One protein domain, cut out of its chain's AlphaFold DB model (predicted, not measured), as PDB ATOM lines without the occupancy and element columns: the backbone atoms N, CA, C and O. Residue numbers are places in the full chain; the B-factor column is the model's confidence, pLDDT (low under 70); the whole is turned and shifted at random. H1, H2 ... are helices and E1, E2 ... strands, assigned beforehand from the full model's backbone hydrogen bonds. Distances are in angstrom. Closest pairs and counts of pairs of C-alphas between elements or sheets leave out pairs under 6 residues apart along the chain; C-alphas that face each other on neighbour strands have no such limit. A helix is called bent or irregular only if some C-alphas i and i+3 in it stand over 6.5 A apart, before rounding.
ATOM      1  N   SER A  42       0.475 -10.239  39.684       48.66
ATOM      2  CA  SER A  42      -0.859  -9.802  40.105       48.66
ATOM      3  C   SER A  42      -1.887 -10.125  39.006       48.66
ATOM      4  O   SER A  42      -1.515 -10.045  37.831       48.66
ATOM      5  N   PRO A  43      -3.158 -10.439  39.327       49.47
ATOM      6  CA  PRO A  43      -4.199 -10.698  38.327       49.47
ATOM      7  C   PRO A  43      -4.261  -9.618  37.236       49.47
ATOM      8  O   PRO A  43      -4.273  -9.940  36.055       49.47
ATOM      9  N   ALA A  44      -4.112  -8.342  37.610       46.09
ATOM     10  CA  ALA A  44      -4.061  -7.214  36.674       46.09
ATOM     11  C   ALA A  44      -2.817  -7.212  35.757       46.09
ATOM     12  O   ALA A  44      -2.887  -6.826  34.591       46.09
ATOM     13  N   ARG A  45      -1.668  -7.690  36.252       50.72
ATOM     14  CA  ARG A  45      -0.439  -7.838  35.457       50.72
ATOM     15  C   ARG A  45      -0.566  -9.010  34.484       50.72
ATOM     16  O   ARG A  45      -0.162  -8.884  33.335       50.72
ATOM     17  N   ALA A  46      -1.167 -10.121  34.914       51.88
ATOM     18  CA  ALA A  46      -1.488 -11.255  34.046       51.88
ATOM     19  C   ALA A  46      -2.524 -10.879  32.967       51.88
ATOM     20  O   ALA A  46      -2.386 -11.290  31.815       51.88
ATOM     21  N   ALA A  47      -3.502 -10.050  33.333       50.50
ATOM     22  CA  ALA A  47      -4.483  -9.448  32.443       50.50
ATOM     23  C   ALA A  47      -3.817  -8.590  31.352       50.50
ATOM     24  O   ALA A  47      -3.958  -8.878  30.164       50.50
ATOM     25  N   LEU A  48      -2.993  -7.607  31.738       58.56
ATOM     26  CA  LEU A  48      -2.269  -6.717  30.817       58.56
ATOM     27  C   LEU A  48      -1.221  -7.433  29.950       58.56
ATOM     28  O   LEU A  48      -1.053  -7.099  28.777       58.56
ATOM     29  N   LEU A  49      -0.550  -8.459  30.484       53.72
ATOM     30  CA  LEU A  49       0.394  -9.291  29.726       53.72
ATOM     31  C   LEU A  49      -0.271  -9.989  28.529       53.72
ATOM     32  O   LEU A  49       0.381 -10.192  27.507       53.72
ATOM     33  N   ARG A  50      -1.570 -10.311  28.603       52.34
ATOM     34  CA  ARG A  50      -2.312 -10.889  27.470       52.34
ATOM     35  C   ARG A  50      -2.613  -9.872  26.368       52.34
ATOM     36  O   ARG A  50      -2.639 -10.248  25.202       52.34
ATOM     37  N   ILE A  51      -2.773  -8.593  26.713       53.47
ATOM     38  CA  ILE A  51      -2.920  -7.492  25.743       53.47
ATOM     39  C   ILE A  51      -1.587  -7.209  25.045       53.47
ATOM     40  O   ILE A  51      -1.548  -7.049  23.825       53.47
ATOM     41  N   ALA A  52      -0.484  -7.227  25.802       49.22
ATOM     42  CA  ALA A  52       0.856  -7.153  25.228       49.22
ATOM     43  C   ALA A  52       1.164  -8.349  24.322       49.22
ATOM     44  O   ALA A  52       1.810  -8.151  23.312       49.22
ATOM     45  N   ALA A  53       0.669  -9.557  24.606       45.06
ATOM     46  CA  ALA A  53       0.926 -10.731  23.764       45.06
ATOM     47  C   ALA A  53       0.350 -10.631  22.332       45.06
ATOM     48  O   ALA A  53       0.786 -11.374  21.456       45.06
ATOM     49  N   GLY A  54      -0.611  -9.730  22.083       46.12
ATOM     50  CA  GLY A  54      -1.139  -9.434  20.741       46.12
ATOM     51  C   GLY A  54      -0.408  -8.303  20.004       46.12
ATOM     52  O   GLY A  54      -0.708  -8.037  18.842       46.12
ATOM     53  N   SER A  55       0.529  -7.632  20.674       49.94
ATOM     54  CA  SER A  55       1.373  -6.570  20.122       49.94
ATOM     55  C   SER A  55       2.808  -7.093  20.109       49.94
ATOM     56  O   SER A  55       3.236  -7.668  21.104       49.94
ATOM     57  N   ASP A  56       3.593  -6.912  19.045       53.16
ATOM     58  CA  ASP A  56       5.033  -7.171  19.167       53.16
ATOM     59  C   ASP A  56       5.548  -6.330  20.339       53.16
ATOM     60  O   ASP A  56       5.414  -5.103  20.326       53.16
ATOM     61  N   MET A  57       6.020  -6.996  21.400       57.28
ATOM     62  CA  MET A  57       6.401  -6.349  22.651       57.28
ATOM     63  C   MET A  57       7.678  -5.554  22.388       57.28
ATOM     64  O   MET A  57       8.797  -6.038  22.550       57.28
ATOM     65  N   GLN A  58       7.491  -4.351  21.860       64.75
ATOM     66  CA  GLN A  58       8.564  -3.474  21.452       64.75
ATOM     67  C   GLN A  58       9.322  -3.028  22.696       64.75
ATOM     68  O   GLN A  58       8.724  -2.761  23.741       64.75
ATOM     69  N   ALA A  59      10.649  -2.966  22.587       81.94
ATOM     70  CA  ALA A  59      11.484  -2.489  23.677       81.94
ATOM     71  C   ALA A  59      11.006  -1.101  24.130       81.94
ATOM     72  O   ALA A  59      10.785  -0.211  23.303       81.94
ATOM     73  N   VAL A  60      10.846  -0.937  25.443       88.62
ATOM     74  CA  VAL A  60      10.449   0.338  26.037       88.62
ATOM     75  C   VAL A  60      11.550   1.365  25.748       88.62
ATOM     76  O   VAL A  60      12.724   1.094  26.009       88.62
ATOM     77  N   PRO A  61      11.228   2.541  25.187       90.94
ATOM     78  CA  PRO A  61      12.248   3.545  24.900       90.94
ATOM     79  C   PRO A  61      12.886   4.095  26.184       90.94
ATOM     80  O   PRO A  61      12.189   4.609  27.054       90.94
ATOM     81  N   ALA A  62      14.217   4.087  26.283       92.56
ATOM     82  CA  ALA A  62      14.931   4.579  27.472       92.56
ATOM     83  C   ALA A  62      14.540   6.012  27.926       92.56
ATOM     84  O   ALA A  62      14.439   6.250  29.132       92.56
ATOM     85  N   PRO A  63      14.253   6.984  27.023       92.75
ATOM     86  CA  PRO A  63      13.753   8.297  27.442       92.75
ATOM     87  C   PRO A  63      12.399   8.240  28.164       92.75
ATOM     88  O   PRO A  63      12.159   9.042  29.065       92.75
ATOM     89  N   LEU A  64      11.528   7.296  27.788       93.56
ATOM     90  CA  LEU A  64      10.249   7.059  28.455       93.56
ATOM     91  C   LEU A  64      10.469   6.468  29.851       93.56
ATOM     92  O   LEU A  64       9.856   6.939  30.806       93.56
ATOM     93  N   GLU A  65      11.366   5.488  29.988       94.88
ATOM     94  CA  GLU A  65      11.689   4.881  31.288       94.88
ATOM     95  C   GLU A  65      12.242   5.919  32.271       94.88
ATOM     96  O   GLU A  65      11.760   6.046  33.398       94.88
ATOM     97  N   SER A  66      13.198   6.738  31.818       94.38
ATOM     98  CA  SER A  66      13.772   7.818  32.626       94.38
ATOM     99  C   SER A  66      12.727   8.867  33.020       94.38
ATOM    100  O   SER A  66      12.761   9.400  34.136       94.38
ATOM    101  N   PHE A  67      11.797   9.185  32.116       95.38
ATOM    102  CA  PHE A  67      10.728  10.137  32.395       95.38
ATOM    103  C   PHE A  67       9.740   9.582  33.422       95.38
ATOM    104  O   PHE A  67       9.465  10.246  34.421       95.38
ATOM    105  N   ALA A  68       9.289   8.339  33.241       96.38
ATOM    106  CA  ALA A  68       8.422   7.651  34.187       96.38
ATOM    107  C   ALA A  68       9.053   7.570  35.583       96.38
ATOM    108  O   ALA A  68       8.406   7.934  36.562       96.38
ATOM    109  N   GLY A  69      10.334   7.200  35.678       95.94
ATOM    110  CA  GLY A  69      11.053   7.171  36.952       95.94
ATOM    111  C   GLY A  69      11.140   8.544  37.634       95.94
ATOM    112  O   GLY A  69      11.052   8.629  38.858       95.94
ATOM    113  N   SER A  70      11.262   9.626  36.861       94.62
ATOM    114  CA  SER A  70      11.271  10.995  37.401       94.62
ATOM    115  C   SER A  70       9.892  11.413  37.920       94.62
ATOM    116  O   SER A  70       9.796  11.962  39.015       94.62
ATOM    117  N   VAL A  71       8.822  11.096  37.182       95.88
ATOM    118  CA  VAL A  71       7.438  11.362  37.608       95.88
ATOM    119  C   VAL A  71       7.089  10.571  38.872       95.88
ATOM    120  O   VAL A  71       6.582  11.155  39.825       95.88
ATOM    121  N   VAL A  72       7.404   9.270  38.922       96.25
ATOM    122  CA  VAL A  72       7.169   8.428  40.111       96.25
ATOM    123  C   VAL A  72       7.913   8.968  41.327       96.25
ATOM    124  O   VAL A  72       7.338   9.023  42.410       96.25
ATOM    125  N   ARG A  73       9.164   9.414  41.157       95.12
ATOM    126  CA  ARG A  73       9.953  10.005  42.245       95.12
ATOM    127  C   ARG A  73       9.282  11.252  42.821       95.12
ATOM    128  O   ARG A  73       9.103  11.327  44.032       95.12
ATOM    129  N   GLU A  74       8.889  12.199  41.973       94.06
ATOM    130  CA  GLU A  74       8.237  13.440  42.417       94.06
ATOM    131  C   GLU A  74       6.858  13.178  43.040       94.06
ATOM    132  O   GLU A  74       6.530  13.763  44.073       94.06
ATOM    133  N   LEU A  75       6.076  12.247  42.476       94.25
ATOM    134  CA  LEU A  75       4.811  11.821  43.076       94.25
ATOM    135  C   LEU A  75       5.042  11.187  44.447       94.25
ATOM    136  O   LEU A  75       4.384  11.580  45.399       94.25
ATOM    137  N   SER A  76       6.006  10.275  44.590       95.06
ATOM    138  CA  SER A  76       6.251   9.546  45.846       95.06
ATOM    139  C   SER A  76       6.619  10.433  47.044       95.06
ATOM    140  O   SER A  76       6.472  10.010  48.189       95.06
ATOM    141  N   ALA A  77       7.046  11.676  46.800       92.94
ATOM    142  CA  ALA A  77       7.270  12.669  47.848       92.94
ATOM    143  C   ALA A  77       5.962  13.230  48.448       92.94
ATOM    144  O   ALA A  77       5.987  13.845  49.513       92.94
ATOM    145  N   GLN A  78       4.821  13.018  47.788       88.88
ATOM    146  CA  GLN A  78       3.500  13.411  48.271       88.88
ATOM    147  C   GLN A  78       2.892  12.313  49.142       88.88
ATOM    148  O   GLN A  78       2.993  11.121  48.845       88.88
ATOM    149  N   SER A  79       2.178  12.712  50.196       86.38
ATOM    150  CA  SER A  79       1.568  11.783  51.155       86.38
ATOM    151  C   SER A  79       0.617  10.773  50.502       86.38
ATOM    152  O   SER A  79       0.612   9.602  50.874       86.38
ATOM    153  N   GLU A  80      -0.145  11.196  49.492       85.38
ATOM    154  CA  GLU A  80      -1.111  10.351  48.777       85.38
ATOM    155  C   GLU A  80      -0.451   9.303  47.854       85.38
ATOM    156  O   GLU A  80      -1.067   8.292  47.519       85.38
ATOM    157  N   PHE A  81       0.827   9.495  47.512       92.00
ATOM    158  CA  PHE A  81       1.612   8.632  46.625       92.00
ATOM    159  C   PHE A  81       2.817   7.993  47.328       92.00
ATOM    160  O   PHE A  81       3.603   7.313  46.679       92.00
ATOM    161  N   GLN A  82       2.966   8.140  48.648       93.19
ATOM    162  CA  GLN A  82       4.156   7.696  49.387       93.19
ATOM    163  C   GLN A  82       4.523   6.219  49.142       93.19
ATOM    164  O   GLN A  82       5.695   5.852  49.110       93.19
ATOM    165  N   GLN A  83       3.527   5.354  48.919       94.19
ATOM    166  CA  GLN A  83       3.751   3.928  48.639       94.19
ATOM    167  C   GLN A  83       4.473   3.669  47.307       94.19
ATOM    168  O   GLN A  83       4.992   2.571  47.116       94.19
ATOM    169  N   TRP A  84       4.504   4.651  46.401       95.94
ATOM    170  CA  TRP A  84       5.171   4.565  45.103       95.94
ATOM    171  C   TRP A  84       6.699   4.630  45.223       95.94
ATOM    172  O   TRP A  84       7.392   4.276  44.270       95.94
ATOM    173  N   ASP A  85       7.239   5.036  46.376       95.56
ATOM    174  CA  ASP A  85       8.682   5.010  46.609       95.56
ATOM    175  C   ASP A  85       9.226   3.574  46.500       95.56
ATOM    176  O   ASP A  85       8.727   2.635  47.137       95.56
ATOM    177  N   GLY A  86      10.234   3.395  45.648       94.06
ATOM    178  CA  GLY A  86      10.800   2.086  45.318       94.06
ATOM    179  C   GLY A  86       9.838   1.122  44.608       94.06
ATOM    180  O   GLY A  86      10.076  -0.086  44.633       94.06
ATOM    181  N   ALA A  87       8.742   1.609  44.017       96.06
ATOM    182  CA  ALA A  87       7.839   0.782  43.224       96.06
ATOM    183  C   ALA A  87       8.467   0.368  41.879       96.06
ATOM    184  O   ALA A  87       9.268   1.091  41.286       96.06
ATOM    185  N   ALA A  88       8.067  -0.802  41.388       95.75
ATOM    186  CA  ALA A  88       8.358  -1.259  40.039       95.75
ATOM    187  C   ALA A  88       7.386  -0.627  39.032       95.75
ATOM    188  O   ALA A  88       6.234  -0.335  39.368       95.75
ATOM    189  N   ILE A  89       7.851  -0.465  37.792       95.12
ATOM    190  CA  ILE A  89       7.057   0.054  36.677       95.12
ATOM    191  C   ILE A  89       7.068  -0.981  35.550       95.12
ATOM    192  O   ILE A  89       8.133  -1.328  35.044       95.12
ATOM    193  N   ASP A  90       5.891  -1.475  35.171       92.94
ATOM    194  CA  ASP A  90       5.692  -2.320  33.987       92.94
ATOM    195  C   ASP A  90       5.090  -1.470  32.854       92.94
ATOM    196  O   ASP A  90       4.226  -0.631  33.110       92.94
ATOM    197  N   TYR A  91       5.509  -1.682  31.604       91.44
ATOM    198  CA  TYR A  91       5.112  -0.847  30.462       91.44
ATOM    199  C   TYR A  91       4.346  -1.642  29.406       91.44
ATOM    200  O   TYR A  91       4.742  -2.747  29.038       91.44
ATOM    201  N   TYR A  92       3.289  -1.035  28.871       90.00
ATOM    202  CA  TYR A  92       2.416  -1.629  27.866       90.00
ATOM    203  C   TYR A  92       2.118  -0.609  26.759       90.00
ATOM    204  O   TYR A  92       1.700   0.511  27.069       90.00
ATOM    205  N   PRO A  93       2.313  -0.948  25.473       89.56
ATOM    206  CA  PRO A  93       1.989  -0.039  24.382       89.56
ATOM    207  C   PRO A  93       0.470   0.149  24.254       89.56
ATOM    208  O   PRO A  93      -0.308  -0.786  24.446       89.56
ATOM    209  N   LEU A  94       0.047   1.363  23.908       88.12
ATOM    210  CA  LEU A  94      -1.346   1.728  23.654       88.12
ATOM    211  C   LEU A  94      -1.499   2.143  22.186       88.12
ATOM    212  O   LEU A  94      -1.014   3.196  21.766       88.12
ATOM    213  N   GLY A  95      -2.218   1.323  21.422       81.12
ATOM    214  CA  GLY A  95      -2.514   1.514  20.007       81.12
ATOM    215  C   GLY A  95      -1.383   1.095  19.055       81.12
ATOM    216  O   GLY A  95      -0.258   0.819  19.477       81.12
ATOM    217  N   PRO A  96      -1.672   1.034  17.742       68.69
ATOM    218  CA  PRO A  96      -0.653   0.774  16.730       68.69
ATOM    219  C   PRO A  96       0.380   1.914  16.691       68.69
ATOM    220  O   PRO A  96       0.029   3.084  16.835       68.69
ATOM    221  N   GLY A  97       1.657   1.582  16.481       61.78
ATOM    222  CA  GLY A  97       2.729   2.572  16.305       61.78
ATOM    223  C   GLY A  97       3.345   3.144  17.589       61.78
ATOM    224  O   GLY A  97       4.147   4.069  17.506       61.78
ATOM    225  N   THR A  98       3.035   2.608  18.779       63.12
ATOM    226  CA  THR A  98       3.656   3.001  20.074       63.12
ATOM    227  C   THR A  98       3.584   4.497  20.413       63.12
ATOM    228  O   THR A  98       4.425   5.031  21.139       63.12
ATOM    229  N   HIS A  99       2.557   5.191  19.917       81.25
ATOM    230  CA  HIS A  99       2.367   6.612  20.202       81.25
ATOM    231  C   HIS A  99       1.971   6.878  21.652       81.25
ATOM    232  O   HIS A  99       2.123   8.000  22.114       81.25
ATOM    233  N   SER A 100       1.463   5.886  22.383       89.81
ATOM    234  CA  SER A 100       1.201   6.006  23.816       89.81
ATOM    235  C   SER A 100       1.593   4.740  24.569       89.81
ATOM    236  O   SER A 100       1.671   3.660  23.987       89.81
ATOM    237  N   TRP A 101       1.844   4.889  25.866       92.94
ATOM    238  CA  TRP A 101       2.271   3.824  26.766       92.94
ATOM    239  C   TRP A 101       1.523   3.921  28.090       92.94
ATOM    240  O   TRP A 101       1.449   5.000  28.677       92.94
ATOM    241  N   LEU A 102       1.020   2.790  28.572       94.25
ATOM    242  CA  LEU A 102       0.571   2.606  29.944       94.25
ATOM    243  C   LEU A 102       1.759   2.116  30.771       94.25
ATOM    244  O   LEU A 102       2.314   1.057  30.489       94.25
ATOM    245  N   ALA A 103       2.125   2.866  31.800       95.12
ATOM    246  CA  ALA A 103       3.108   2.475  32.797       95.12
ATOM    247  C   ALA A 103       2.382   2.162  34.111       95.12
ATOM    248  O   ALA A 103       1.821   3.052  34.747       95.12
ATOM    249  N   VAL A 104       2.359   0.893  34.505       94.81
ATOM    250  CA  VAL A 104       1.697   0.418  35.724       94.81
ATOM    251  C   VAL A 104       2.681   0.431  36.878       94.81
ATOM    252  O   VAL A 104       3.738  -0.189  36.800       94.81
ATOM    253  N   VAL A 105       2.311   1.105  37.965       95.50
ATOM    254  CA  VAL A 105       3.140   1.239  39.165       95.50
ATOM    255  C   VAL A 105       2.695   0.213  40.200       95.50
ATOM    256  O   VAL A 105       1.527   0.174  40.601       95.50
ATOM    257  N   SER A 106       3.620  -0.633  40.651       94.38
ATOM    258  CA  SER A 106       3.326  -1.703  41.606       94.38
ATOM    259  C   SER A 106       4.441  -1.916  42.625       94.38
ATOM    260  O   SER A 106       5.617  -1.691  42.353       94.38
ATOM    261  N   LYS A 107       4.083  -2.378  43.822       93.88
ATOM    262  CA  LYS A 107       5.029  -2.746  44.881       93.88
ATOM    263  C   LYS A 107       4.540  -4.016  45.556       93.88
ATOM    264  O   LYS A 107       3.357  -4.129  45.859       93.88
ATOM    265  N   ASP A 108       5.427  -4.992  45.732       89.69
ATOM    266  CA  ASP A 108       5.100  -6.288  46.345       89.69
ATOM    267  C   ASP A 108       3.873  -6.978  45.720       89.69
ATOM    268  O   ASP A 108       2.990  -7.481  46.409       89.69
ATOM    269  N   SER A 109       3.801  -6.964  44.382       81.88
ATOM    270  CA  SER A 109       2.670  -7.475  43.586       81.88
ATOM    271  C   SER A 109       1.329  -6.763  43.823       81.88
ATOM    272  O   SER A 109       0.321  -7.137  43.223       81.88
ATOM    273  N   LYS A 110       1.297  -5.696  44.627       88.12
ATOM    274  CA  LYS A 110       0.145  -4.814  44.777       88.12
ATOM    275  C   LYS A 110       0.256  -3.653  43.801       88.12
ATOM    276  O   LYS A 110       1.263  -2.950  43.748       88.12
ATOM    277  N   GLN A 111      -0.807  -3.432  43.047       89.56
ATOM    278  CA  GLN A 111      -0.902  -2.291  42.155       89.56
ATOM    279  C   GLN A 111      -1.197  -1.017  42.948       89.56
ATOM    280  O   GLN A 111      -2.085  -1.000  43.804       89.56
ATOM    281  N   LEU A 112      -0.434   0.036  42.666       93.38
ATOM    282  CA  LEU A 112      -0.504   1.317  43.368       93.38
ATOM    283  C   LEU A 112      -1.083   2.437  42.503       93.38
ATOM    284  O   LEU A 112      -1.568   3.431  43.048       93.38
ATOM    285  N   GLY A 113      -1.023   2.281  41.182       94.38
ATOM    286  CA  GLY A 113      -1.581   3.216  40.219       94.38
ATOM    287  C   GLY A 113      -0.946   3.069  38.843       94.38
ATOM    288  O   GLY A 113      -0.412   2.010  38.502       94.38
ATOM    289  N   TYR A 114      -1.024   4.127  38.045       96.06
ATOM    290  CA  TYR A 114      -0.548   4.130  36.667       96.06
ATOM    291  C   TYR A 114      -0.188   5.526  36.173       96.06
ATOM    292  O   TYR A 114      -0.590   6.543  36.739       96.06
ATOM    293  N   LEU A 115       0.536   5.544  35.061       96.75
ATOM    294  CA  LEU A 115       0.866   6.709  34.258       96.75
ATOM    295  C   LEU A 115       0.524   6.377  32.800       96.75
ATOM    296  O   LEU A 115       0.724   5.244  32.358       96.75
ATOM    297  N   ILE A 116       0.047   7.355  32.040       95.31
ATOM    298  CA  ILE A 116      -0.065   7.270  30.585       95.31
ATOM    299  C   ILE A 116       0.833   8.334  29.981       95.31
ATOM    300  O   ILE A 116       0.697   9.525  30.265       95.31
ATOM    301  N   PHE A 117       1.735   7.891  29.114       94.19
ATOM    302  CA  PHE A 117       2.616   8.761  28.352       94.19
ATOM    303  C   PHE A 117       2.231   8.737  26.885       94.19
ATOM    304  O   PHE A 117       1.939   7.672  26.346       94.19
ATOM    305  N   THR A 118       2.290   9.889  26.226       91.69
ATOM    306  CA  THR A 118       2.049  10.009  24.785       91.69
ATOM    307  C   THR A 118       3.259  10.649  24.115       91.69
ATOM    308  O   THR A 118       3.806  11.637  24.607       91.69
ATOM    309  N   ALA A 119       3.710  10.054  23.016       88.94
ATOM    310  CA  ALA A 119       4.752  10.592  22.160       88.94
ATOM    311  C   ALA A 119       4.257  11.880  21.496       88.94
ATOM    312  O   ALA A 119       3.113  11.964  21.046       88.94
ATOM    313  N   ARG A 120       5.125  12.884  21.432       86.31
ATOM    314  CA  ARG A 120       4.812  14.179  20.821       86.31
ATOM    315  C   ARG A 120       5.263  14.217  19.363       86.31
ATOM    316  O   ARG A 120       6.254  13.584  19.009       86.31
ATOM    317  N   GLU A 121       4.573  15.006  18.538       81.06
ATOM    318  CA  GLU A 121       4.934  15.206  17.124       81.06
ATOM    319  C   GLU A 121       6.338  15.803  16.970       81.06
ATOM    320  O   GLU A 121       7.104  15.384  16.107       81.06
ATOM    321  N   GLU A 122       6.710  16.732  17.854       80.50
ATOM    322  CA  GLU A 122       8.058  17.318  17.900       80.50
ATOM    323  C   GLU A 122       9.115  16.420  18.573       80.50
ATOM    324  O   GLU A 122      10.261  16.832  18.753       80.50
ATOM    325  N   GLY A 123       8.745  15.193  18.945       83.81
ATOM    326  CA  GLY A 123       9.595  14.245  19.653       83.81
ATOM    327  C   GLY A 123       9.500  14.336  21.179       83.81
ATOM    328  O   GLY A 123       8.997  15.295  21.766       83.81
ATOM    329  N   GLY A 124       9.999  13.290  21.839       88.50
ATOM    330  CA  GLY A 124       9.879  13.122  23.287       88.50
ATOM    331  C   GLY A 124       8.485  12.669  23.725       88.50
ATOM    332  O   GLY A 124       7.660  12.244  22.913       88.50
ATOM    333  N   TYR A 125       8.239  12.750  25.032       90.88
ATOM    334  CA  TYR A 125       7.016  12.256  25.662       90.88
ATOM    335  C   TYR A 125       6.376  13.332  26.530       90.88
ATOM    336  O   TYR A 125       7.064  14.130  27.170       90.88
ATOM    337  N   MET A 126       5.048  13.311  26.585       91.88
ATOM    338  CA  MET A 126       4.252  14.041  27.566       91.88
ATOM    339  C   MET A 126       3.581  13.080  28.547       91.88
ATOM    340  O   MET A 126       3.221  11.963  28.177       91.88
ATOM    341  N   LEU A 127       3.405  13.529  29.788       94.62
ATOM    342  CA  LEU A 127       2.563  12.868  30.779       94.62
ATOM    343  C   LEU A 127       1.103  13.223  30.477       94.62
ATOM    344  O   LEU A 127       0.655  14.338  30.739       94.62
ATOM    345  N   SER A 128       0.369  12.294  29.883       93.50
ATOM    346  CA  SER A 128      -0.999  12.529  29.412       93.50
ATOM    347  C   SER A 128      -2.041  12.340  30.499       93.50
ATOM    348  O   SER A 128      -3.078  12.994  30.463       93.50
ATOM    349  N   GLU A 129      -1.776  11.437  31.434       94.88
ATOM    350  CA  GLU A 129      -2.665  11.092  32.539       94.88
ATOM    351  C   GLU A 129      -1.869  10.322  33.593       94.88
ATOM    352  O   GLU A 129      -0.880   9.659  33.280       94.88
ATOM    353  N   TYR A 130      -2.301  10.394  34.843       95.56
ATOM    354  CA  TYR A 130      -1.866   9.463  35.878       95.56
ATOM    355  C   TYR A 130      -3.001   9.201  36.846       95.56
ATOM    356  O   TYR A 130      -3.914  10.011  36.972       95.56
ATOM    357  N   GLY A 131      -2.949   8.082  37.554       93.00
ATOM    358  CA  GLY A 131      -3.925   7.823  38.593       93.00
ATOM    359  C   GLY A 131      -3.395   6.984  39.735       93.00
ATOM    360  O   GLY A 131      -2.475   6.183  39.565       93.00
ATOM    361  N   SER A 132      -3.981   7.194  40.909       89.88
ATOM    362  CA  SER A 132      -3.683   6.459  42.133       89.88
ATOM    363  C   SER A 132      -4.723   5.375  42.415       89.88
ATOM    364  O   SER A 132      -5.899   5.472  42.058       89.88
ATOM    365  N   GLY A 133      -4.275   4.324  43.096       84.94
ATOM    366  CA  GLY A 133      -5.119   3.227  43.539       84.94
ATOM    367  C   GLY A 133      -5.173   2.033  42.575       84.94
ATOM    368  O   GLY A 133      -4.513   2.005  41.535       84.94
ATOM    369  N   PRO A 134      -5.940   0.996  42.950       74.50
ATOM    370  CA  PRO A 134      -5.995  -0.263  42.209       74.50
ATOM    371  C   PRO A 134      -6.870  -0.189  40.948       74.50
ATOM    372  O   PRO A 134      -6.785  -1.070  40.097       74.50
ATOM    373  N   ALA A 135      -7.706   0.842  40.815       76.75
ATOM    374  CA  ALA A 135      -8.517   1.055  39.624       76.75
ATOM    375  C   ALA A 135      -7.643   1.647  38.508       76.75
ATOM    376  O   ALA A 135      -7.425   2.857  38.449       76.75
ATOM    377  N   ILE A 136      -7.118   0.778  37.646       84.94
ATOM    378  CA  ILE A 136      -6.436   1.172  36.410       84.94
ATOM    379  C   ILE A 136      -7.365   1.006  35.216       84.94
ATOM    380  O   ILE A 136      -8.231   0.125  35.234       84.94
ATOM    381  N   PRO A 137      -7.166   1.797  34.151       90.38
ATOM    382  CA  PRO A 137      -7.766   1.471  32.876       90.38
ATOM    383  C   PRO A 137      -7.232   0.123  32.378       90.38
ATOM    384  O   PRO A 137      -6.133  -0.306  32.735       90.38
ATOM    385  N   TYR A 138      -7.996  -0.502  31.492       91.00
ATOM    386  CA  TYR A 138      -7.592  -1.702  30.760       91.00
ATOM    387  C   TYR A 138      -7.512  -2.998  31.591       91.00
ATOM    388  O   TYR A 138      -6.664  -3.856  31.337       91.00
ATOM    389  N   SER A 139      -8.444  -3.207  32.525       87.88
ATOM    390  CA  SER A 139      -8.641  -4.536  33.125       87.88
ATOM    391  C   SER A 139      -9.173  -5.528  32.081       87.88
ATOM    392  O   SER A 139     -10.295  -5.369  31.595       87.88
ATOM    393  N   SER A 140      -8.383  -6.548  31.719       84.00
ATOM    394  CA  SER A 140      -8.840  -7.577  30.772       84.00
ATOM    395  C   SER A 140      -9.901  -8.485  31.369       84.00
ATOM    396  O   SER A 140     -10.758  -8.948  30.631       84.00
ATOM    397  N   ASP A 141      -9.831  -8.746  32.676       86.06
ATOM    398  CA  ASP A 141     -10.810  -9.586  33.371       86.06
ATOM    399  C   ASP A 141     -12.167  -8.882  33.359       86.06
ATOM    400  O   ASP A 141     -13.153  -9.440  32.901       86.06
ATOM    401  N   ALA A 142     -12.190  -7.589  33.695       89.06
ATOM    402  CA  ALA A 142     -13.428  -6.819  33.659       89.06
ATOM    403  C   ALA A 142     -13.966  -6.635  32.226       89.06
ATOM    404  O   ALA A 142     -15.176  -6.629  32.015       89.06
ATOM    405  N   LEU A 143     -13.085  -6.524  31.220       91.31
ATOM    406  CA  LEU A 143     -13.502  -6.547  29.815       91.31
ATOM    407  C   LEU A 143     -14.088  -7.909  29.423       91.31
ATOM    408  O   LEU A 143     -15.109  -7.946  28.747       91.31
ATOM    409  N   HIS A 144     -13.436  -9.008  29.803       90.81
ATOM    410  CA  HIS A 144     -13.917 -10.360  29.540       90.81
ATOM    411  C   HIS A 144     -15.317 -10.547  30.122       90.81
ATOM    412  O   HIS A 144     -16.230 -10.889  29.375       90.81
ATOM    413  N   ASP A 145     -15.482 -10.253  31.412       91.00
ATOM    414  CA  ASP A 145     -16.746 -10.427  32.127       91.00
ATOM    415  C   ASP A 145     -17.842  -9.607  31.454       91.00
ATOM    416  O   ASP A 145     -18.894 -10.138  31.110       91.00
ATOM    417  N   ARG A 146     -17.540  -8.351  31.104       93.06
ATOM    418  CA  ARG A 146     -18.462  -7.499  30.355       93.06
ATOM    419  C   ARG A 146     -18.867  -8.093  28.999       93.06
ATOM    420  O   ARG A 146     -20.035  -8.045  28.623       93.06
ATOM    421  N   LEU A 147     -17.916  -8.618  28.226       92.75
ATOM    422  CA  LEU A 147     -18.207  -9.213  26.917       92.75
ATOM    423  C   LEU A 147     -19.009 -10.520  27.049       92.75
ATOM    424  O   LEU A 147     -19.833 -10.810  26.180       92.75
ATOM    425  N   ALA A 148     -18.762 -11.306  28.096       91.75
ATOM    426  CA  ALA A 148     -19.503 -12.529  28.387       91.75
ATOM    427  C   ALA A 148     -20.941 -12.215  28.837       91.75
ATOM    428  O   ALA A 148     -21.883 -12.808  28.316       91.75
ATOM    429  N   GLU A 149     -21.119 -11.225  29.719       93.88
ATOM    430  CA  GLU A 149     -22.424 -10.719  30.171       93.88
ATOM    431  C   GLU A 149     -23.284 -10.203  29.008       93.88
ATOM    432  O   GLU A 149     -24.475 -10.509  28.931       93.88
ATOM    433  N   ASP A 150     -22.676  -9.491  28.055       93.25
ATOM    434  CA  ASP A 150     -23.351  -9.015  26.841       93.25
ATOM    435  C   ASP A 150     -23.597 -10.148  25.807       93.25
ATOM    436  O   ASP A 150     -24.132  -9.904  24.720       93.25
ATOM    437  N   GLY A 151     -23.195 -11.393  26.102       92.31
ATOM    438  CA  GLY A 151     -23.343 -12.554  25.216       92.31
ATOM    439  C   GLY A 151     -22.496 -12.473  23.940       92.31
ATOM    440  O   GLY A 151     -22.813 -13.109  22.930       92.31
ATOM    441  N   LEU A 152     -21.439 -11.657  23.949       91.75
ATOM    442  CA  LEU A 152     -20.570 -11.410  22.795       91.75
ATOM    443  C   LEU A 152     -19.463 -12.456  22.657       91.75
ATOM    444  O   LEU A 152     -18.981 -12.692  21.545       91.75
ATOM    445  N   ILE A 153     -19.076 -13.075  23.772       89.69
ATOM    446  CA  ILE A 153     -18.130 -14.189  23.845       89.69
ATOM    447  C   ILE A 153     -18.681 -15.288  24.769       89.69
ATOM    448  O   ILE A 153     -19.559 -15.006  25.584       89.69
ATOM    449  N   PRO A 154     -18.198 -16.538  24.658       86.88
ATOM    450  CA  PRO A 154     -18.514 -17.581  25.630       86.88
ATOM    451  C   PRO A 154     -18.014 -17.217  27.030       86.88
ATOM    452  O   PRO A 154     -16.927 -16.658  27.161       86.88
ATOM    453  N   ASP A 155     -18.762 -17.616  28.056       86.19
ATOM    454  CA  ASP A 155     -18.373 -17.479  29.463       86.19
ATOM    455  C   ASP A 155     -17.347 -18.560  29.856       86.19
ATOM    456  O   ASP A 155     -17.649 -19.580  30.487       86.19
ATOM    457  N   HIS A 156     -16.121 -18.390  29.362       81.12
ATOM    458  CA  HIS A 156     -14.984 -19.267  29.619       81.12
ATOM    459  C   HIS A 156     -13.731 -18.432  29.867       81.12
ATOM    460  O   HIS A 156     -13.513 -17.478  29.133       81.12
ATOM    461  N   PRO A 157     -12.848 -18.815  30.809       77.12
ATOM    462  CA  PRO A 157     -11.695 -17.997  31.161       77.12
ATOM    463  C   PRO A 157     -10.837 -17.580  29.959       77.12
ATOM    464  O   PRO A 157     -10.193 -18.409  29.311       77.12
ATOM    465  N   GLY A 158     -10.750 -16.268  29.745       69.56
ATOM    466  CA  GLY A 158      -9.886 -15.657  28.743       69.56
ATOM    467  C   GLY A 158     -10.599 -15.289  27.444       69.56
ATOM    468  O   GLY A 158     -11.739 -15.644  27.182       69.56
ATOM    469  N   LEU A 159      -9.903 -14.520  26.613       76.62
ATOM    470  CA  LEU A 159     -10.472 -13.975  25.383       76.62
ATOM    471  C   LEU A 159     -10.340 -14.991  24.235       76.62
ATOM    472  O   LEU A 159      -9.247 -15.536  24.044       76.62
ATOM    473  N   PRO A 160     -11.405 -15.250  23.449       80.81
ATOM    474  CA  PRO A 160     -11.322 -16.158  22.310       80.81
ATOM    475  C   PRO A 160     -10.290 -15.688  21.275       80.81
ATOM    476  O   PRO A 160     -10.210 -14.502  20.964       80.81
ATOM    477  N   ALA A 161      -9.538 -16.618  20.678       79.25
ATOM    478  CA  ALA A 161      -8.430 -16.296  19.764       79.25
ATOM    479  C   ALA A 161      -8.845 -15.522  18.495       79.25
ATOM    480  O   ALA A 161      -8.022 -14.883  17.849       79.25
ATOM    481  N   ASN A 162     -10.120 -15.598  18.115       84.81
ATOM    482  CA  ASN A 162     -10.690 -14.908  16.961       84.81
ATOM    483  C   ASN A 162     -11.250 -13.512  17.301       84.81
ATOM    484  O   ASN A 162     -11.727 -12.816  16.404       84.81
ATOM    485  N   VAL A 163     -11.197 -13.101  18.571       88.06
ATOM    486  CA  VAL A 163     -11.558 -11.759  19.031       88.06
ATOM    487  C   VAL A 163     -10.293 -10.913  19.092       88.06
ATOM    488  O   VAL A 163      -9.360 -11.214  19.830       88.06
ATOM    489  N   GLN A 164     -10.255  -9.834  18.313       89.00
ATOM    490  CA  GLN A 164      -9.128  -8.905  18.327       89.00
ATOM    491  C   GLN A 164      -9.391  -7.790  19.330       89.00
ATOM    492  O   GLN A 164     -10.421  -7.119  19.257       89.00
ATOM    493  N   ILE A 165      -8.446  -7.569  20.239       88.25
ATOM    494  CA  ILE A 165      -8.536  -6.536  21.269       88.25
ATOM    495  C   ILE A 165      -7.309  -5.643  21.186       88.25
ATOM    496  O   ILE A 165      -6.179  -6.120  21.135       88.25
ATOM    497  N   GLN A 166      -7.546  -4.336  21.162       88.38
ATOM    498  CA  GLN A 166      -6.502  -3.321  21.166       88.38
ATOM    499  C   GLN A 166      -6.802  -2.305  22.266       88.38
ATOM    500  O   GLN A 166      -7.876  -1.701  22.277       88.38
ATOM    501  N   ALA A 167      -5.843  -2.098  23.167       90.06
ATOM    502  CA  ALA A 167      -5.854  -0.953  24.070       90.06
ATOM    503  C   ALA A 167      -5.459   0.295  23.274       90.06
ATOM    504  O   ALA A 167      -4.474   0.262  22.540       90.06
ATOM    505  N   GLN A 168      -6.217   1.379  23.389       89.31
ATOM    506  CA  GLN A 168      -5.976   2.635  22.684       89.31
ATOM    507  C   GLN A 168      -6.193   3.806  23.624       89.31
ATOM    508  O   GLN A 168      -7.145   3.812  24.394       89.31
ATOM    509  N   TYR A 169      -5.362   4.833  23.505       88.25
ATOM    510  CA  TYR A 169      -5.541   6.072  24.245       88.25
ATOM    511  C   TYR A 169      -5.615   7.242  23.276       88.25
ATOM    512  O   TYR A 169      -4.719   7.436  22.457       88.25
ATOM    513  N   SER A 170      -6.692   8.012  23.369       80.12
ATOM    514  CA  SER A 170      -6.910   9.210  22.566       80.12
ATOM    515  C   SER A 170      -7.542  10.260  23.463       80.12
ATOM    516  O   SER A 170      -8.551   9.981  24.090       80.12
ATOM    517  N   ALA A 171      -6.976  11.465  23.543       75.94
ATOM    518  CA  ALA A 171      -7.686  12.625  24.096       75.94
ATOM    519  C   ALA A 171      -8.184  12.551  25.545       75.94
ATOM    520  O   ALA A 171      -9.283  13.019  25.835       75.94
ATOM    521  N   MET A 172      -7.396  11.995  26.466       88.75
ATOM    522  CA  MET A 172      -7.875  11.722  27.831       88.75
ATOM    523  C   MET A 172      -8.998  10.675  27.865       88.75
ATOM    524  O   MET A 172      -9.795  10.652  28.801       88.75
ATOM    525  N   LEU A 173      -9.076   9.801  26.861       90.38
ATOM    526  CA  LEU A 173     -10.007   8.685  26.813       90.38
ATOM    527  C   LEU A 173      -9.237   7.372  26.616       90.38
ATOM    528  O   LEU A 173      -8.696   7.123  25.531       90.38
ATOM    529  N   PRO A 174      -9.177   6.517  27.648       92.19
ATOM    530  CA  PRO A 174      -8.702   5.154  27.501       92.19
ATOM    531  C   PRO A 174      -9.812   4.271  26.908       92.19
ATOM    532  O   PRO A 174     -10.950   4.272  27.381       92.19
ATOM    533  N   VAL A 175      -9.491   3.522  25.854       92.06
ATOM    534  CA  VAL A 175     -10.463   2.810  25.014       92.06
ATOM    535  C   VAL A 175      -9.999   1.395  24.703       92.06
ATOM    536  O   VAL A 175      -8.888   1.162  24.232       92.06
ATOM    537  N   TRP A 176     -10.902   0.442  24.874       92.56
ATOM    538  CA  TRP A 176     -10.832  -0.860  24.238       92.56
ATOM    539  C   TRP A 176     -11.429  -0.796  22.842       92.56
ATOM    540  O   TRP A 176     -12.610  -0.498  22.691       92.56
ATOM    541  N   LYS A 177     -10.644  -1.131  21.821       92.06
ATOM    542  CA  LYS A 177     -11.175  -1.477  20.505       92.06
ATOM    543  C   LYS A 177     -11.296  -2.992  20.419       92.06
ATOM    544  O   LYS A 177     -10.283  -3.691  20.402       92.06
ATOM    545  N   VAL A 178     -12.526  -3.486  20.346       92.56
ATOM    546  CA  VAL A 178     -12.846  -4.916  20.267       92.56
ATOM    547  C   VAL A 178     -13.408  -5.217  18.885       92.56
ATOM    548  O   VAL A 178     -14.336  -4.557  18.430       92.56
ATOM    549  N   THR A 179     -12.852  -6.206  18.192       93.06
ATOM    550  CA  THR A 179     -13.346  -6.658  16.884       93.06
ATOM    551  C   THR A 179     -13.680  -8.138  16.968       93.06
ATOM    552  O   THR A 179     -12.798  -8.979  17.138       93.06
ATOM    553  N   LEU A 180     -14.974  -8.445  16.875       92.25
ATOM    554  CA  LEU A 180     -15.481  -9.815  16.825       92.25
ATOM    555  C   LEU A 180     -15.415 -10.347  15.378       92.25
ATOM    556  O   LEU A 180     -15.466  -9.552  14.433       92.25
ATOM    557  N   PRO A 181     -15.368 -11.674  15.171       91.06
ATOM    558  CA  PRO A 181     -15.317 -12.266  13.835       91.06
ATOM    559  C   PRO A 181     -16.463 -11.785  12.938       91.06
ATOM    560  O   PRO A 181     -17.635 -11.922  13.286       91.06
ATOM    561  N   GLY A 182     -16.122 -11.220  11.778       91.56
ATOM    562  CA  GLY A 182     -17.098 -10.751  10.788       91.56
ATOM    563  C   GLY A 182     -17.942  -9.543  11.218       91.56
ATOM    564  O   GLY A 182     -18.892  -9.204  10.517       91.56
ATOM    565  N   LYS A 183     -17.624  -8.890  12.344       93.19
ATOM    566  CA  LYS A 183     -18.344  -7.712  12.847       93.19
ATOM    567  C   LYS A 183     -17.460  -6.459  12.796       93.19
ATOM    568  O   LYS A 183     -16.238  -6.569  12.897       93.19
ATOM    569  N   PRO A 184     -18.056  -5.259  12.658       92.31
ATOM    570  CA  PRO A 184     -17.312  -4.016  12.818       92.31
ATOM    571  C   PRO A 184     -16.741  -3.896  14.236       92.31
ATOM    572  O   PRO A 184     -17.260  -4.489  15.185       92.31
ATOM    573  N   ALA A 185     -15.678  -3.104  14.371       92.12
ATOM    574  CA  ALA A 185     -15.087  -2.819  15.668       92.12
ATOM    575  C   ALA A 185     -16.072  -2.052  16.563       92.12
ATOM    576  O   ALA A 185     -16.720  -1.100  16.121       92.12
ATOM    577  N   MET A 186     -16.130  -2.447  17.829       94.00
ATOM    578  CA  MET A 186     -16.797  -1.717  18.899       94.00
ATOM    579  C   MET A 186     -15.757  -1.070  19.808       94.00
ATOM    580  O   MET A 186     -14.635  -1.566  19.947       94.00
ATOM    581  N   TYR A 187     -16.142   0.044  20.417       93.25
ATOM    582  CA  TYR A 187     -15.275   0.830  21.279       93.25
ATOM    583  C   TYR A 187     -15.875   0.872  22.670       93.25
ATOM    584  O   TYR A 187     -17.043   1.209  22.814       93.25
ATOM    585  N   ILE A 188     -15.098   0.513  23.680       94.12
ATOM    586  CA  ILE A 188     -15.555   0.437  25.067       94.12
ATOM    587  C   ILE A 188     -14.627   1.309  25.908       94.12
ATOM    588  O   ILE A 188     -13.409   1.241  25.755       94.12
ATOM    589  N   ASN A 189     -15.178   2.141  26.785       93.69
ATOM    590  CA  ASN A 189     -14.385   2.926  27.723       93.69
ATOM    591  C   ASN A 189     -13.616   1.976  28.653       93.69
ATOM    592  O   ASN A 189     -14.212   1.156  29.345       93.69
ATOM    593  N   ALA A 190     -12.288   2.077  28.686       92.88
ATOM    594  CA  ALA A 190     -11.461   1.145  29.448       92.88
ATOM    595  C   ALA A 190     -11.436   1.425  30.964       92.88
ATOM    596  O   ALA A 190     -10.801   0.662  31.694       92.88
ATOM    597  N   LEU A 191     -12.108   2.487  31.429       89.50
ATOM    598  CA  LEU A 191     -12.351   2.785  32.846       89.50
ATOM    599  C   LEU A 191     -13.758   2.371  33.295       89.50
ATOM    600  O   LEU A 191     -13.896   1.774  34.357       89.50
ATOM    601  N   THR A 192     -14.796   2.709  32.519       89.94
ATOM    602  CA  THR A 192     -16.207   2.501  32.915       89.94
ATOM    603  C   THR A 192     -16.842   1.254  32.307       89.94
ATOM    604  O   THR A 192     -17.910   0.843  32.746       89.94
ATOM    605  N   LEU A 193     -16.197   0.645  31.308       92.44
ATOM    606  CA  LEU A 193     -16.714  -0.474  30.510       92.44
ATOM    607  C   LEU A 193     -17.998  -0.151  29.733       92.44
ATOM    608  O   LEU A 193     -18.690  -1.050  29.259       92.44
ATOM    609  N   GLU A 194     -18.309   1.129  29.556       92.44
ATOM    610  CA  GLU A 194     -19.436   1.571  28.743       92.44
ATOM    611  C   GLU A 194     -19.103   1.505  27.253       92.44
ATOM    612  O   GLU A 194     -18.010   1.884  26.821       92.44
ATOM    613  N   LEU A 195     -20.070   1.055  26.453       93.38
ATOM    614  CA  LEU A 195     -19.973   1.082  25.001       93.38
ATOM    615  C   LEU A 195     -20.015   2.534  24.504       93.38
ATOM    616  O   LEU A 195     -20.946   3.285  24.791       93.38
ATOM    617  N   LEU A 196     -19.016   2.914  23.717       92.69
ATOM    618  CA  LEU A 196     -18.868   4.242  23.146       92.69
ATOM    619  C   LEU A 196     -19.465   4.305  21.732       92.69
ATOM    620  O   LEU A 196     -19.281   3.381  20.931       92.69
ATOM    621  N   PRO A 197     -20.104   5.428  21.361       90.12
ATOM    622  CA  PRO A 197     -20.411   5.730  19.971       90.12
ATOM    623  C   PRO A 197     -19.138   5.706  19.116       90.12
ATOM    624  O   PRO A 197     -18.113   6.265  19.506       90.12
ATOM    625  N   ALA A 198     -19.196   5.121  17.917       81.06
ATOM    626  CA  ALA A 198     -18.015   4.987  17.057       81.06
ATOM    627  C   ALA A 198     -17.343   6.337  16.737       81.06
ATOM    628  O   ALA A 198     -16.122   6.415  16.638       81.06
ATOM    629  N   ASN A 199     -18.119   7.418  16.621       80.12
ATOM    630  CA  ASN A 199     -17.607   8.765  16.366       80.12
ATOM    631  C   ASN A 199     -16.912   9.409  17.580       80.12
ATOM    632  O   ASN A 199     -16.163  10.363  17.387       80.12
ATOM    633  N   ALA A 200     -17.118   8.903  18.800       79.38
ATOM    634  CA  ALA A 200     -16.499   9.448  20.009       79.38
ATOM    635  C   ALA A 200     -14.970   9.289  20.006       79.38
ATOM    636  O   ALA A 200     -14.252  10.159  20.487       79.38
ATOM    637  N   VAL A 201     -14.462   8.206  19.411       74.75
ATOM    638  CA  VAL A 201     -13.027   7.868  19.418       74.75
ATOM    639  C   VAL A 201     -12.225   8.703  18.409       74.75
ATOM    640  O   VAL A 201     -11.040   8.960  18.615       74.75
ATOM    641  N   TYR A 202     -12.874   9.184  17.344       62.81
ATOM    642  CA  TYR A 202     -12.238   9.962  16.271       62.81
ATOM    643  C   TYR A 202     -12.395  11.480  16.425       62.81
ATOM    644  O   TYR A 202     -11.753  12.241  15.706       62.81
ATOM    645  N   ALA A 203     -13.260  11.938  17.335       53.69
ATOM    646  CA  ALA A 203     -13.641  13.347  17.443       53.69
ATOM    647  C   ALA A 203     -12.601  14.242  18.137       53.69
ATOM    648  O   ALA A 203     -12.808  15.454  18.223       53.69
TER     649      ALA A 203
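What this domain is: This is residues 42 to 203 of the 326 residues of an uncharacterized protein of Paenibacillus rhizosphaerae (UniProt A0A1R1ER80). Two lobes stand side by side, each built on an antiparallel sheet: the larger is the sheet E1 E2 E3 E4 with H2 and H3 over one face and H1 over the other, the smaller is the sheet E5 E6 E7 with H4 over one face. E1 and E5 meet where the lobes join, and H1 reaches across to H4. The 162 printed residues hold four named helices and seven named strands, in the order H1 H2 H3 E1 E2 E3 E4 H4 E5 E6 E7, a mixed class. The whole is compact, with a radius of gyration of the C-alphas of 15.9 A and spans of 48 by 37 by 26 A.

Where its parts are: H1 is residues 43 to 52, 14.5 A long, from C-alpha 43 at (-4.199, -10.698, 38.327). H2 is residues 62 to 76, 20.9 A, and H3 is residues 79 to 84, irregular, with C-alphas 80 and 83 8.1 A apart. E1 is residues 88 to 94, 19.3 A; E2 100 to 107, 23.1 A; E3 110 to 119, 27.8 A; E4 125 to 132, 20.5 A, with a bend of 52 degrees at residue 128. H4 is residues 140 to 149, 14.0 A, from C-alpha 140 at (-8.840, -7.577, 30.772). E5 is residues 164 to 170, E6 173 to 179, and E7 186 to 189, ending at C-alpha 189, (-14.385, 2.926, 27.723).

How they stand to each other: E1 to E4 form a strongly twisted meander, each strand the antiparallel neighbour of the one before; N 90 and O 104 are 3.0 A apart, N 103 and O 115 2.8 A, N 116 and O 129 2.8 A. With helices on both faces this sheet makes three layers. H2 and H3, a helical hairpin on the same face, touch through residues 72 to 76 of H2, closest at the C-alphas of Ser 76 and Gln 82, 4.5 A. H1, on the opposite face, has a height over the sheet of 9.0 A. H1 and H4 touch, about perpendicular at 88 degrees, with the C-alphas of Ala 47 and Ser 140 5.0 A apart. E5 to E7 form a second meander; N 168 and O 175 are 2.8 A apart, N 176 and O 188 2.8 A. H4 lies over E6, at a height over the sheet of 10.1 A. The closest C-alphas of E1 and E5, Leu 94 and Gln 168, are 4.8 A apart. H2 and H4 have every O i to N i+4 pair within hydrogen-bond range, H1 5 of 6, and H3 0 of 2, with 1 of 3 O i to N i+3 pairs.

The domain as a whole: The farthest C-alphas, Ala 77 and Gly 182, are 50.2 A apart. The printed part has no cut; the link from H4 to E5 is long. Mean pLDDT of the printed part is 85.1, and residues 42 to 58, 96 to 98, 158 and 202 to 203 are under 70.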